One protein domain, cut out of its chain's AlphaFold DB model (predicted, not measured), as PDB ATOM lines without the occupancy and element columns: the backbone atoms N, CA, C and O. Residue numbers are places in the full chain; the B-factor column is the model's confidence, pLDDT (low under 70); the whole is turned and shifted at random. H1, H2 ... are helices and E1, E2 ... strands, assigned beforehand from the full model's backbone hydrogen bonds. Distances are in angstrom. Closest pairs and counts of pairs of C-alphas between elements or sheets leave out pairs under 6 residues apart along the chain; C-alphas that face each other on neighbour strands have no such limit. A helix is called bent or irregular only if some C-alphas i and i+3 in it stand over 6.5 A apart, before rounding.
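What this domain is: This is residues 4 to 108 of the 257 residues of an uncharacterized protein of Paracoccus sp. DK608 (UniProt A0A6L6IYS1). A three-stranded sheet, E1 E2 E3, covers one side of helix H2, and the long bent helix H3 packs on H2 away from the sheet, with residues 96 to 108 sticking out as a free arm. Of the 105 printed residues, most lie in E1, E2, E3, H1, H2 and H3, in that order; the antiparallel sheet, order E1 - E2 - E3, is a meander, each strand the antiparallel neighbour of the one before. The class is mixed, in two layers, H2 on one face of the sheet. The whole is loose, with a radius of gyration of the C-alphas of 17.1 A and spans of 61 by 29 by 22 A.

Where its parts are: E1, residues 4 to 10, begins at C-alpha 4 (175.113, 209.526, 184.925); E2 is residues 13 to 20 and E3 residues 23 to 30. H1 is residues 31 to 35; H2, residues 40 to 62, measures 32.4 A. H3, residues 67 to 107, is one helix by its hydrogen bonds but bent: C-alphas 80 and 83 are 6.9 A apart. Its arms are H3a, residues 67 to 80, 20.1 A, and H3b, residues 83 to 107, 36.3 A, ending at C-alpha 107 (205.586, 205.043, 223.351).

How they stand to each other: Hairpin E1 and E2 has N 6 and O 17 at 2.9 A, hairpin E2 and E3 N 16 and O 27 at 2.8 A, both within hydrogen-bond range. H2 is on the sheet at a height of 9.6 A, only just slantwise to the strands, at 31 degrees to E2 on the local plane. H1 only grazes the sheet and touches H2 only at the corner, the closest C-alphas being those of Glu 34 and Gly 40, 4.1 A. H2, with residues 53 to 61 alone, touches H3a in a helical hairpin, a shallow tilt of 10 degrees, the closest C-alphas being those of Tyr 53 and Thr 77, 6.4 A. Residues 42 to 46 of H2 alone touch H3b, closest at the C-alphas of His 46 and Gly 84, 5.4 A. In H1, H2, H3a and H3b every O i to N i+4 pair is within hydrogen-bond range.

The domain as a whole: The C-alphas farthest apart, those of Gly 64 and Arg 108, are 61.9 A apart. The printed part has no cut, the five links are tight, and no printed residue is under pLDDT 70.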
ATOM      1  N   THR A   4     175.326 208.197 184.331       81.88
ATOM      2  CA  THR A   4     175.113 209.526 184.925       81.88
ATOM      3  C   THR A   4     176.159 209.814 185.990       81.88
ATOM      4  O   THR A   4     176.620 208.909 186.686       81.88
ATOM      5  N   VAL A   5     176.530 211.088 186.122       82.06
ATOM      6  CA  VAL A   5     177.437 211.581 187.163       82.06
ATOM      7  C   VAL A   5     176.750 212.724 187.894       82.06
ATOM      8  O   VAL A   5     176.132 213.591 187.280       82.06
ATOM      9  N   THR A   6     176.827 212.718 189.218       83.19
ATOM     10  CA  THR A   6     176.338 213.805 190.067       83.19
ATOM     11  C   THR A   6     177.416 214.144 191.075       83.19
ATOM     12  O   THR A   6     177.871 213.270 191.810       83.19
ATOM     13  N   HIS A   7     177.817 215.409 191.117       82.00
ATOM     14  CA  HIS A   7     178.794 215.903 192.074       82.00
ATOM     15  C   HIS A   7     178.131 216.903 193.019       82.00
ATOM     16  O   HIS A   7     177.564 217.893 192.566       82.00
ATOM     17  N   ASN A   8     178.223 216.640 194.321       83.19
ATOM     18  CA  ASN A   8     177.714 217.506 195.376       83.19
ATOM     19  C   ASN A   8     178.847 217.840 196.346       83.19
ATOM     20  O   ASN A   8     179.429 216.942 196.959       83.19
ATOM     21  N   ALA A   9     179.125 219.129 196.518       81.88
ATOM     22  CA  ALA A   9     180.010 219.625 197.562       81.88
ATOM     23  C   ALA A   9     179.188 220.025 198.793       81.88
ATOM     24  O   ALA A   9     178.118 220.621 198.674       81.88
ATOM     25  N   SER A  10     179.685 219.685 199.977       82.62
ATOM     26  CA  SER A  10     179.087 220.045 201.263       82.62
ATOM     27  C   SER A  10     180.169 220.459 202.252       82.62
ATOM     28  O   SER A  10     181.350 220.192 202.028       82.62
ATOM     29  N   ASP A  11     179.772 221.000 203.405       79.06
ATOM     30  CA  ASP A  11     180.710 221.299 204.495       79.06
ATOM     31  C   ASP A  11     181.478 220.065 204.990       79.06
ATOM     32  O   ASP A  11     182.539 220.202 205.591       79.06
ATOM     33  N   ARG A  12     180.966 218.857 204.722       81.19
ATOM     34  CA  ARG A  12     181.595 217.584 205.104       81.19
ATOM     35  C   ARG A  12     182.592 217.059 204.068       81.19
ATOM     36  O   ARG A  12     183.340 216.137 204.382       81.19
ATOM     37  N   GLY A  13     182.620 217.628 202.862       85.38
ATOM     38  CA  GLY A  13     183.460 217.180 201.747       85.38
ATOM     39  C   GLY A  13     182.692 217.051 200.432       85.38
ATOM     40  O   GLY A  13     181.500 217.381 200.352       85.38
ATOM     41  N   GLY A  14     183.383 216.561 199.402       84.06
ATOM     42  CA  GLY A  14     182.832 216.340 198.064       84.06
ATOM     43  C   GLY A  14     182.382 214.896 197.845       84.06
ATOM     44  O   GLY A  14     183.149 213.965 198.087       84.06
ATOM     45  N   VAL A  15     181.156 214.705 197.351       86.62
ATOM     46  CA  VAL A  15     180.621 213.405 196.918       86.62
ATOM     47  C   VAL A  15     180.434 213.415 195.408       86.62
ATOM     48  O   VAL A  15     179.706 214.249 194.872       86.62
ATOM     49  N   THR A  16     181.012 212.432 194.732       86.38
ATOM     50  CA  THR A  16     180.769 212.145 193.318       86.38
ATOM     51  C   THR A  16     180.070 210.802 193.203       86.38
ATOM     52  O   THR A  16     180.662 209.759 193.471       86.38
ATOM     53  N   ALA A  17     178.798 210.820 192.819       85.62
ATOM     54  CA  ALA A  17     178.032 209.624 192.516       85.62
ATOM     55  C   ALA A  17     178.078 209.346 191.011       85.62
ATOM     56  O   ALA A  17     177.859 210.250 190.207       85.62
ATOM     57  N   VAL A  18     178.332 208.093 190.640       83.75
ATOM     58  CA  VAL A  18     178.307 207.622 189.252       83.75
ATOM     59  C   VAL A  18     177.340 206.454 189.167       83.75
ATOM     60  O   VAL A  18     177.430 205.524 189.966       83.75
ATOM     61  N   GLN A  19     176.419 206.477 188.213       85.12
ATOM     62  CA  GLN A  19     175.558 205.337 187.917       85.12
ATOM     63  C   GLN A  19     175.942 204.764 186.558       85.12
ATOM     64  O   GLN A  19     175.934 205.494 185.574       85.12
ATOM     65  N   ILE A  20     176.273 203.473 186.508       79.44
ATOM     66  CA  ILE A  20     176.705 202.760 185.301       79.44
ATOM     67  C   ILE A  20     175.926 201.454 185.225       79.44
ATOM     68  O   ILE A  20     176.122 200.582 186.064       79.44
ATOM     69  N   ASP A  21     175.040 201.315 184.242       75.38
ATOM     70  CA  ASP A  21     174.315 200.061 183.965       75.38
ATOM     71  C   ASP A  21     173.657 199.418 185.206       75.38
ATOM     72  O   ASP A  21     173.690 198.207 185.407       75.38
ATOM     73  N   GLY A  22     173.058 200.249 186.066       74.69
ATOM     74  CA  GLY A  22     172.407 199.823 187.312       74.69
ATOM     75  C   GLY A  22     173.332 199.739 188.532       74.69
ATOM     76  O   GLY A  22     172.838 199.762 189.659       74.69
ATOM     77  N   ALA A  23     174.655 199.736 188.349       76.75
ATOM     78  CA  ALA A  23     175.610 199.880 189.442       76.75
ATOM     79  C   ALA A  23     175.713 201.348 189.868       76.75
ATOM     80  O   ALA A  23     175.863 202.239 189.031       76.75
ATOM     81  N   ARG A  24     175.657 201.607 191.177       81.50
ATOM     82  CA  ARG A  24     175.890 202.934 191.752       81.50
ATOM     83  C   ARG A  24     177.225 202.942 192.478       81.50
ATOM     84  O   ARG A  24     177.437 202.188 193.421       81.50
ATOM     85  N   LEU A  25     178.101 203.829 192.044       84.50
ATOM     86  CA  LEU A  25     179.364 204.143 192.681       84.50
ATOM     87  C   LEU A  25     179.251 205.497 193.359       84.50
ATOM     88  O   LEU A  25     178.538 206.392 192.906       84.50
ATOM     89  N   SER A  26     179.930 205.649 194.481       85.44
ATOM     90  CA  SER A  26     180.045 206.930 195.161       85.44
ATOM     91  C   SER A  26     181.458 207.052 195.689       85.44
ATOM     92  O   SER A  26     181.955 206.141 196.346       85.44
ATOM     93  N   VAL A  27     182.090 208.160 195.331       87.69
ATOM     94  CA  VAL A  27     183.414 208.559 195.780       87.69
ATOM     95  C   VAL A  27     183.217 209.768 196.677       87.69
ATOM     96  O   VAL A  27     182.707 210.793 196.228       87.69
ATOM     97  N   PHE A  28     183.583 209.638 197.942       91.00
ATOM     98  CA  PHE A  28     183.497 210.686 198.943       91.00
ATOM     99  C   PHE A  28     184.890 211.013 199.452       91.00
ATOM    100  O   PHE A  28     185.547 210.154 200.038       91.00
ATOM    101  N   LEU A  29     185.316 212.257 199.240       92.38
ATOM    102  CA  LEU A  29     186.530 212.797 199.833       92.38
ATOM    103  C   LEU A  29     186.136 213.689 201.021       92.38
ATOM    104  O   LEU A  29     185.556 214.759 200.809       92.38
ATOM    105  N   PRO A  30     186.394 213.260 202.272       92.25
ATOM    106  CA  PRO A  30     186.045 214.047 203.448       92.25
ATOM    107  C   PRO A  30     186.852 215.343 203.512       92.25
ATOM    108  O   PRO A  30     188.061 215.337 203.281       92.25
ATOM    109  N   ARG A  31     186.220 216.442 203.929       92.38
ATOM    110  CA  ARG A  31     186.878 217.756 204.032       92.38
ATOM    111  C   ARG A  31     188.103 217.742 204.951       92.38
ATOM    112  O   ARG A  31     189.119 218.339 204.619       92.38
ATOM    113  N   VAL A  32     188.034 217.002 206.060       93.44
ATOM    114  CA  VAL A  32     189.170 216.824 206.986       93.44
ATOM    115  C   VAL A  32     190.396 216.221 206.289       93.44
ATOM    116  O   VAL A  32     191.520 216.616 206.572       93.44
ATOM    117  N   VAL A  33     190.186 215.330 205.315       94.44
ATOM    118  CA  VAL A  33     191.259 214.745 204.504       94.44
ATOM    119  C   VAL A  33     191.763 215.752 203.465       94.44
ATOM    120  O   VAL A  33     192.966 215.851 203.243       94.44
ATOM    121  N   GLU A  34     190.869 216.532 202.845       91.81
ATOM    122  CA  GLU A  34     191.246 217.576 201.875       91.81
ATOM    123  C   GLU A  34     192.097 218.687 202.487       91.81
ATOM    124  O   GLU A  34     192.953 219.255 201.804       91.81
ATOM    125  N   GLU A  35     191.819 219.038 203.740       92.94
ATOM    126  CA  GLU A  35     192.497 220.096 204.488       92.94
ATOM    127  C   GLU A  35     193.758 219.596 205.205       92.94
ATOM    128  O   GLU A  35     194.561 220.410 205.664       92.94
ATOM    129  N   TYR A  36     193.978 218.279 205.260       93.75
ATOM    130  CA  TYR A  36     195.164 217.712 205.887       93.75
ATOM    131  C   TYR A  36     196.419 218.049 205.070       93.75
ATOM    132  O   TYR A  36     196.517 217.717 203.890       93.75
ATOM    133  N   ALA A  37     197.381 218.741 205.679       92.56
ATOM    134  CA  ALA A  37     198.468 219.400 204.954       92.56
ATOM    135  C   ALA A  37     199.383 218.417 204.200       92.56
ATOM    136  O   ALA A  37     199.883 218.732 203.121       92.56
ATOM    137  N   GLU A  38     199.582 217.225 204.758       92.88
ATOM    138  CA  GLU A  38     200.561 216.242 204.311       92.88
ATOM    139  C   GLU A  38     200.105 215.469 203.059       92.88
ATOM    140  O   GLU A  38     200.926 215.158 202.195       92.88
ATOM    141  N   ILE A  39     198.804 215.179 202.929       95.00
ATOM    142  CA  ILE A  39     198.238 214.370 201.823       95.00
ATOM    143  C   ILE A  39     197.076 215.050 201.088       95.00
ATOM    144  O   ILE A  39     196.777 214.689 199.948       95.00
ATOM    145  N   GLY A  40     196.430 216.041 201.702       93.44
ATOM    146  CA  GLY A  40     195.242 216.718 201.189       93.44
ATOM    147  C   GLY A  40     195.433 217.353 199.812       93.44
ATOM    148  O   GLY A  40     194.591 217.118 198.946       93.44
ATOM    149  N   PRO A  41     196.541 218.072 199.526       94.75
ATOM    150  CA  PRO A  41     196.803 218.600 198.185       94.75
ATOM    151  C   PRO A  41     196.826 217.512 197.101       94.75
ATOM    152  O   PRO A  41     196.209 217.675 196.048       94.75
ATOM    153  N   THR A  42     197.478 216.378 197.378       94.62
ATOM    154  CA  THR A  42     197.569 215.232 196.459       94.62
ATOM    155  C   THR A  42     196.199 214.598 196.233       94.62
ATOM    156  O   THR A  42     195.802 214.365 195.090       94.62
ATOM    157  N   LEU A  43     195.443 214.354 197.309       94.62
ATOM    158  CA  LEU A  43     194.119 213.733 197.233       94.62
ATOM    159  C   LEU A  43     193.095 214.642 196.557       94.62
ATOM    160  O   LEU A  43     192.303 214.164 195.748       94.62
ATOM    161  N   ARG A  44     193.157 215.953 196.807       93.31
ATOM    162  CA  ARG A  44     192.310 216.952 196.151       93.31
ATOM    163  C   ARG A  44     192.581 217.019 194.653       93.31
ATOM    164  O   ARG A  44     191.635 216.967 193.872       93.31
ATOM    165  N   ALA A  45     193.850 217.096 194.248       92.56
ATOM    166  CA  ALA A  45     194.226 217.105 192.835       92.56
ATOM    167  C   ALA A  45     193.776 215.816 192.129       92.56
ATOM    168  O   ALA A  45     193.209 215.863 191.036       92.56
ATOM    169  N   HIS A  46     193.960 214.664 192.781       93.88
ATOM    170  CA  HIS A  46     193.487 213.391 192.255       93.88
ATOM    171  C   HIS A  46     191.957 213.347 192.132       93.88
ATOM    172  O   HIS A  46     191.450 212.973 191.078       93.88
ATOM    173  N   ASN A  47     191.222 213.782 193.159       92.00
ATOM    174  CA  ASN A  47     189.760 213.829 193.134       92.00
ATOM    175  C   ASN A  47     189.245 214.735 192.011       92.00
ATOM    176  O   ASN A  47     188.381 214.332 191.240       92.00
ATOM    177  N   GLN A  48     189.820 215.931 191.852       91.88
ATOM    178  CA  GLN A  48     189.475 216.841 190.755       91.88
ATOM    179  C   GLN A  48     189.694 216.194 189.381       91.88
ATOM    180  O   GLN A  48     188.832 216.309 188.507       91.88
ATOM    181  N   ALA A  49     190.802 215.468 189.196       91.94
ATOM    182  CA  ALA A  49     191.058 214.726 187.964       91.94
ATOM    183  C   ALA A  49     190.023 213.610 187.742       91.94
ATOM    184  O   ALA A  49     189.470 213.508 186.651       91.94
ATOM    185  N   VAL A  50     189.709 212.824 188.778       91.56
ATOM    186  CA  VAL A  50     188.694 211.757 188.728       91.56
ATOM    187  C   VAL A  50     187.329 212.317 188.335       91.56
ATOM    188  O   VAL A  50     186.714 211.810 187.398       91.56
ATOM    189  N   VAL A  51     186.877 213.393 188.982       90.44
ATOM    190  CA  VAL A  51     185.613 214.061 188.636       90.44
ATOM    191  C   VAL A  51     185.638 214.565 187.193       90.44
ATOM    192  O   VAL A  51     184.685 214.338 186.451       90.44
ATOM    193  N   GLY A  52     186.738 215.188 186.761       90.50
ATOM    194  CA  GLY A  52     186.899 215.655 185.385       90.50
ATOM    195  C   GLY A  52     186.828 214.528 184.350       90.50
ATOM    196  O   GLY A  52     186.176 214.680 183.318       90.50
ATOM    197  N   TYR A  53     187.455 213.383 184.625       92.69
ATOM    198  CA  TYR A  53     187.406 212.211 183.751       92.69
ATOM    199  C   TYR A  53     186.009 211.587 183.684       92.69
ATOM    200  O   TYR A  53     185.532 211.270 182.598       92.69
ATOM    201  N   LEU A  54     185.329 211.460 184.826       90.81
ATOM    202  CA  LEU A  54     183.973 210.916 184.892       90.81
ATOM    203  C   LEU A  54     182.955 211.815 184.186       90.81
ATOM    204  O   LEU A  54     182.103 211.306 183.461       90.81
ATOM    205  N   ASN A  55     183.057 213.136 184.356       90.25
ATOM    206  CA  ASN A  55     182.187 214.089 183.666       90.25
ATOM    207  C   ASN A  55     182.378 214.019 182.149       90.25
ATOM    208  O   ASN A  55     181.391 213.923 181.428       90.25
ATOM    209  N   ARG A  56     183.629 213.957 181.668       90.81
ATOM    210  CA  ARG A  56     183.912 213.795 180.234       90.81
ATOM    211  C   ARG A  56     183.273 212.527 179.670       90.81
ATOM    212  O   ARG A  56     182.599 212.586 178.652       90.81
ATOM    213  N   LEU A  57     183.436 211.400 180.361       90.38
ATOM    214  CA  LEU A  57     182.833 210.132 179.956       90.38
ATOM    215  C   LEU A  57     181.292 210.200 179.941       90.38
ATOM    216  O   LEU A  57     180.657 209.599 179.074       90.38
ATOM    217  N   ALA A  58     180.686 210.946 180.872       88.75
ATOM    218  CA  ALA A  58     179.241 211.180 180.892       88.75
ATOM    219  C   ALA A  58     178.761 212.029 179.712       88.75
ATOM    220  O   ALA A  58     177.705 211.744 179.147       88.75
ATOM    221  N   ASP A  59     179.518 213.065 179.362       89.50
ATOM    222  CA  ASP A  59     179.200 213.947 178.245       89.50
ATOM    223  C   ASP A  59     179.332 213.198 176.912       89.50
ATOM    224  O   ASP A  59     178.400 213.216 176.118       89.50
ATOM    225  N   GLU A  60     180.394 212.409 176.722       89.50
ATOM    226  CA  GLU A  60     180.553 211.576 175.521       89.50
ATOM    227  C   GLU A  60     179.428 210.538 175.374       89.50
ATOM    228  O   GLU A  60     178.932 210.301 174.268       89.50
ATOM    229  N   PHE A  61     178.968 209.943 176.482       88.75
ATOM    230  CA  PHE A  61     177.788 209.074 176.470       88.75
ATOM    231  C   PHE A  61     176.523 209.832 176.042       88.75
ATOM    232  O   PHE A  61     175.737 209.320 175.241       88.75
ATOM    233  N   ARG A  62     176.323 211.056 176.551       88.44
ATOM    234  CA  ARG A  62     175.182 211.916 176.193       88.44
ATOM    235  C   ARG A  62     175.214 212.323 174.719       88.44
ATOM    236  O   ARG A  62     174.158 212.374 174.092       88.44
ATOM    237  N   ASP A  63     176.406 212.521 174.167       90.50
ATOM    238  CA  ASP A  63     176.642 212.851 172.758       90.50
ATOM    239  C   ASP A  63     176.500 211.635 171.819       90.50
ATOM    240  O   ASP A  63     176.650 211.751 170.600       90.50
ATOM    241  N   GLY A  64     176.156 210.459 172.361       87.62
ATOM    242  CA  GLY A  64     175.786 209.270 171.592       87.62
ATOM    243  C   GLY A  64     176.871 208.197 171.494       87.62
ATOM    244  O   GLY A  64     176.687 207.215 170.762       87.62
ATOM    245  N   LEU A  65     177.984 208.323 172.230       88.62
ATOM    246  CA  LEU A  65     178.985 207.261 172.323       88.62
ATOM    247  C   LEU A  65     178.377 206.033 173.016       88.62
ATOM    248  O   LEU A  65     178.057 206.054 174.202       88.62
ATOM    249  N   THR A  66     178.220 204.933 172.275       89.81
ATOM    250  CA  THR A  66     177.549 203.715 172.763       89.81
ATOM    251  C   THR A  66     178.264 202.433 172.317       89.81
ATOM    252  O   THR A  66     179.192 202.450 171.502       89.81
ATOM    253  N   GLY A  67     177.854 201.293 172.888       88.56
ATOM    254  CA  GLY A  67     178.322 199.960 172.499       88.56
ATOM    255  C   GLY A  67     179.818 199.734 172.745       88.56
ATOM    256  O   GLY A  67     180.358 200.088 173.795       88.56
ATOM    257  N   ALA A  68     180.501 199.133 171.767       89.81
ATOM    258  CA  ALA A  68     181.921 198.789 171.878       89.81
ATOM    259  C   ALA A  68     182.825 200.023 172.053       89.81
ATOM    260  O   ALA A  68     183.775 199.981 172.829       89.81
ATOM    261  N   LYS A  69     182.502 201.143 171.388       89.94
ATOM    262  CA  LYS A  69     183.288 202.381 171.500       89.94
ATOM    263  C   LYS A  69     183.210 202.977 172.904       89.94
ATOM    264  O   LYS A  69     184.232 203.353 173.462       89.94
ATOM    265  N   PHE A  70     182.015 202.994 173.495       89.19
ATOM    266  CA  PHE A  70     181.841 203.444 174.876       89.19
ATOM    267  C   PHE A  70     182.544 202.525 175.879       89.19
ATOM    268  O   PHE A  70     183.133 202.995 176.844       89.19
ATOM    269  N   THR A  71     182.534 201.214 175.628       89.56
ATOM    270  CA  THR A  71     183.248 200.244 176.474       89.56
ATOM    271  C   THR A  71     184.758 200.499 176.464       89.56
ATOM    272  O   THR A  71     185.369 200.549 177.528       89.56
ATOM    273  N   ALA A  72     185.345 200.753 175.289       91.69
ATOM    274  CA  ALA A  72     186.760 201.105 175.171       91.69
ATOM    275  C   ALA A  72     187.098 202.437 175.869       91.69
ATOM    276  O   ALA A  72     188.127 202.546 176.535       91.69
ATOM    277  N   GLU A  73     186.227 203.445 175.768       91.81
ATOM    278  CA  GLU A  73     186.459 204.735 176.426       91.81
ATOM    279  C   GLU A  73     186.283 204.661 177.952       91.81
ATOM    280  O   GLU A  73     187.047 205.293 178.684       91.81
ATOM    281  N   LYS A  74     185.346 203.844 178.456       91.12
ATOM    282  CA  LYS A  74     185.236 203.522 179.890       91.12
ATOM    283  C   LYS A  74     186.545 202.948 180.423       91.12
ATOM    284  O   LYS A  74     187.060 203.425 181.433       91.12
ATOM    285  N   GLU A  75     187.087 201.952 179.729       92.31
ATOM    286  CA  GLU A  75     188.329 201.291 180.121       92.31
ATOM    287  C   GLU A  75     189.505 202.275 180.108       92.31
ATOM    288  O   GLU A  75     190.233 202.400 181.094       92.31
ATOM    289  N   LYS A  76     189.644 203.049 179.025       93.06
ATOM    290  CA  LYS A  76     190.648 204.113 178.908       93.06
ATOM    291  C   LYS A  76     190.524 205.139 180.033       93.06
ATOM    292  O   LYS A  76     191.530 205.508 180.631       93.06
ATOM    293  N   THR A  77     189.304 205.552 180.363       92.56
ATOM    294  CA  THR A  77     189.016 206.469 181.473       92.56
ATOM    295  C   THR A  77     189.478 205.889 182.810       92.56
ATOM    296  O   THR A  77     190.153 206.579 183.573       92.56
ATOM    297  N   GLY A  78     189.190 204.609 183.075       90.56
ATOM    298  CA  GLY A  78     189.685 203.905 184.260       90.56
ATOM    299  C   GLY A  78     191.216 203.874 184.321       90.56
ATOM    300  O   GLY A  78     191.799 204.223 185.347       90.56
ATOM    301  N   ARG A  79     191.884 203.566 183.203       92.25
ATOM    302  CA  ARG A  79     193.355 203.562 183.113       92.25
ATOM    303  C   ARG A  79     193.968 204.954 183.316       92.25
ATOM    304  O   ARG A  79     195.006 205.072 183.959       92.25
ATOM    305  N   MET A  80     193.316 206.024 182.850       93.31
ATOM    306  CA  MET A  80     193.763 207.408 183.083       93.31
ATOM    307  C   MET A  80     193.731 207.820 184.564       93.31
ATOM    308  O   MET A  80     194.467 208.725 184.958       93.31
ATOM    309  N   MET A  81     192.920 207.162 185.398       92.62
ATOM    310  CA  MET A  81     192.879 207.421 186.843       92.62
ATOM    311  C   MET A  81     194.061 206.791 187.595       92.62
ATOM    312  O   MET A  81     194.416 207.279 188.672       92.62
ATOM    313  N   LEU A  82     194.696 205.750 187.038       91.50
ATOM    314  CA  LEU A  82     195.721 204.954 187.727       91.50
ATOM    315  C   LEU A  82     196.945 205.759 188.188       91.50
ATOM    316  O   LEU A  82     197.326 205.605 189.347       91.50
ATOM    317  N   PRO A  83     197.563 206.647 187.380       91.12
ATOM    318  CA  PRO A  83     198.761 207.363 187.822       91.12
ATOM    319  C   PRO A  83     198.505 208.253 189.047       91.12
ATOM    320  O   PRO A  83     199.303 208.277 189.986       91.12
ATOM    321  N   GLY A  84     197.362 208.950 189.061       91.62
ATOM    322  CA  GLY A  84     196.938 209.764 190.201       91.62
ATOM    323  C   GLY A  84     196.610 208.910 191.425       91.62
ATOM    324  O   GLY A  84     197.014 209.256 192.535       91.62
ATOM    325  N   PHE A  85     195.964 207.760 191.214       94.19
ATOM    326  CA  PHE A  85     195.661 206.801 192.274       94.19
ATOM    327  C   PHE A  85     196.938 206.249 192.924       94.19
ATOM    328  O   PHE A  85     197.070 206.289 194.144       94.19
ATOM    329  N   VAL A  86     197.927 205.828 192.130       93.81
ATOM    330  CA  VAL A  86     199.232 205.351 192.625       93.81
ATOM    331  C   VAL A  86     199.957 206.436 193.417       93.81
ATOM    332  O   VAL A  86     200.504 206.162 194.485       93.81
ATOM    333  N   SER A  87     199.967 207.674 192.912       93.75
ATOM    334  CA  SER A  87     200.576 208.807 193.615       93.75
ATOM    335  C   SER A  87     199.907 209.054 194.970       93.75
ATOM    336  O   SER A  87     200.596 209.210 195.981       93.75
ATOM    337  N   ALA A  88     198.574 209.009 195.007       94.88
ATOM    338  CA  ALA A  88     197.793 209.173 196.222       94.88
ATOM    339  C   ALA A  88     198.024 208.038 197.236       94.88
ATOM    340  O   ALA A  88     198.272 208.318 198.407       94.88
ATOM    341  N   VAL A  89     198.034 206.775 196.790       95.81
ATOM    342  CA  VAL A  89     198.355 205.611 197.637       95.81
ATOM    343  C   VAL A  89     199.742 205.757 198.256       95.81
ATOM    344  O   VAL A  89     199.890 205.612 199.466       95.81
ATOM    345  N   LYS A  90     200.759 206.110 197.460       94.69
ATOM    346  CA  LYS A  90     202.129 206.303 197.962       94.69
ATOM    347  C   LYS A  90     202.221 207.433 198.990       94.69
ATOM    348  O   LYS A  90     202.954 207.300 199.968       94.69
ATOM    349  N   ALA A  91     201.485 208.529 198.792       95.12
ATOM    350  CA  ALA A  91     201.434 209.631 199.751       95.12
ATOM    351  C   ALA A  91     200.822 209.185 201.091       95.12
ATOM    352  O   ALA A  91     201.418 209.427 202.141       95.12
ATOM    353  N   VAL A  92     199.693 208.469 201.049       95.94
ATOM    354  CA  VAL A  92     199.032 207.922 202.247       95.94
ATOM    355  C   VAL A  92     199.920 206.893 202.951       95.94
ATOM    356  O   VAL A  92     200.114 206.988 204.157       95.94
ATOM    357  N   GLN A  93     200.545 205.965 202.219       94.94
ATOM    358  CA  GLN A  93     201.462 204.968 202.789       94.94
ATOM    359  C   GLN A  93     202.681 205.605 203.468       94.94
ATOM    360  O   GLN A  93     203.076 205.188 204.559       94.94
ATOM    361  N   LYS A  94     203.278 206.628 202.842       95.44
ATOM    362  CA  LYS A  94     204.397 207.379 203.423       95.44
ATOM    363  C   LYS A  94     203.987 208.037 204.740       95.44
ATOM    364  O   LYS A  94     204.727 207.962 205.719       95.44
ATOM    365  N   GLU A  95     202.817 208.661 204.761       95.25
ATOM    366  CA  GLU A  95     202.307 209.335 205.950       95.25
ATOM    367  C   GLU A  95     201.907 208.338 207.049       95.25
ATOM    368  O   GLU A  95     202.229 208.548 208.216       95.25
ATOM    369  N   HIS A  96     201.336 207.189 206.685       93.56
ATOM    370  CA  HIS A  96     201.075 206.088 207.611       93.56
ATOM    371  C   HIS A  96     202.366 205.568 208.259       93.56
ATOM    372  O   HIS A  96     202.424 205.373 209.474       93.56
ATOM    373  N   ALA A  97     203.439 205.397 207.481       94.62
ATOM    374  CA  ALA A  97     204.747 205.029 208.020       94.62
ATOM    375  C   ALA A  97     205.290 206.095 208.988       94.62
ATOM    376  O   ALA A  97     205.810 205.746 210.050       94.62
ATOM    377  N   ALA A  98     205.124 207.382 208.668       94.50
ATOM    378  CA  ALA A  98     205.540 208.485 209.532       94.50
ATOM    379  C   ALA A  98     204.745 208.529 210.850       94.50
ATOM    380  O   ALA A  98     205.339 208.669 211.920       94.50
ATOM    381  N   VAL A  99     203.420 208.359 210.798       93.81
ATOM    382  CA  VAL A  99     202.550 208.293 211.985       93.81
ATOM    383  C   VAL A  99     202.879 207.066 212.834       93.81
ATOM    384  O   VAL A  99     203.018 207.189 214.051       93.81
ATOM    385  N   LYS A 100     203.071 205.896 212.213       91.50
ATOM    386  CA  LYS A 100     203.462 204.666 212.913       91.50
ATOM    387  C   LYS A 100     204.799 204.834 213.632       91.50
ATOM    388  O   LYS A 100     204.901 204.488 214.806       91.50
ATOM    389  N   LEU A 101     205.801 205.400 212.959       92.88
ATOM    390  CA  LEU A 101     207.100 205.678 213.568       92.88
ATOM    391  C   LEU A 101     206.972 206.672 214.728       92.88
ATOM    392  O   LEU A 101     207.525 206.430 215.795       92.88
ATOM    393  N   ALA A 102     206.202 207.748 214.554       91.12
ATOM    394  CA  ALA A 102     205.970 208.727 215.612       91.12
ATOM    395  C   ALA A 102     205.275 208.106 216.835       91.12
ATOM    396  O   ALA A 102     205.663 208.403 217.962       91.12
ATOM    397  N   ARG A 103     204.296 207.210 216.634       88.62
ATOM    398  CA  ARG A 103     203.630 206.478 217.728       88.62
ATOM    399  C   ARG A 103     204.618 205.598 218.485       88.62
ATOM    400  O   ARG A 103     204.676 205.671 219.709       88.62
ATOM    401  N   ILE A 104     205.433 204.828 217.759       89.00
ATOM    402  CA  ILE A 104     206.480 203.989 218.354       89.00
ATOM    403  C   ILE A 104     207.457 204.852 219.151       89.00
ATOM    404  O   ILE A 104     207.737 204.546 220.303       89.00
ATOM    405  N   GLU A 105     207.943 205.954 218.584       88.44
ATOM    406  CA  GLU A 105     208.894 206.832 219.266       88.44
ATOM    407  C   GLU A 105     208.293 207.527 220.493       88.44
ATOM    408  O   GLU A 105     208.988 207.695 221.497       88.44
ATOM    409  N   MET A 106     207.010 207.888 220.477       88.00
ATOM    410  CA  MET A 106     206.337 208.433 221.661       88.00
ATOM    411  C   MET A 106     206.132 207.378 222.759       88.00
ATOM    412  O   MET A 106     206.313 207.688 223.935       88.00
ATOM    413  N   ALA A 107     205.809 206.133 222.397       87.44
ATOM    414  CA  ALA A 107     205.586 205.043 223.351       87.44
ATOM    415  C   ALA A 107     206.886 204.400 223.867       87.44
ATOM    416  O   ALA A 107     206.917 203.841 224.966       87.44
ATOM    417  N   ARG A 108     207.973 204.474 223.088       88.81
ATOM    418  CA  ARG A 108     209.259 203.847 223.408       88.81
ATOM    419  C   ARG A 108     209.862 204.450 224.671       88.81
ATOM    420  O   ARG A 108     210.152 205.652 224.712       88.81
TER     421      ARG A 108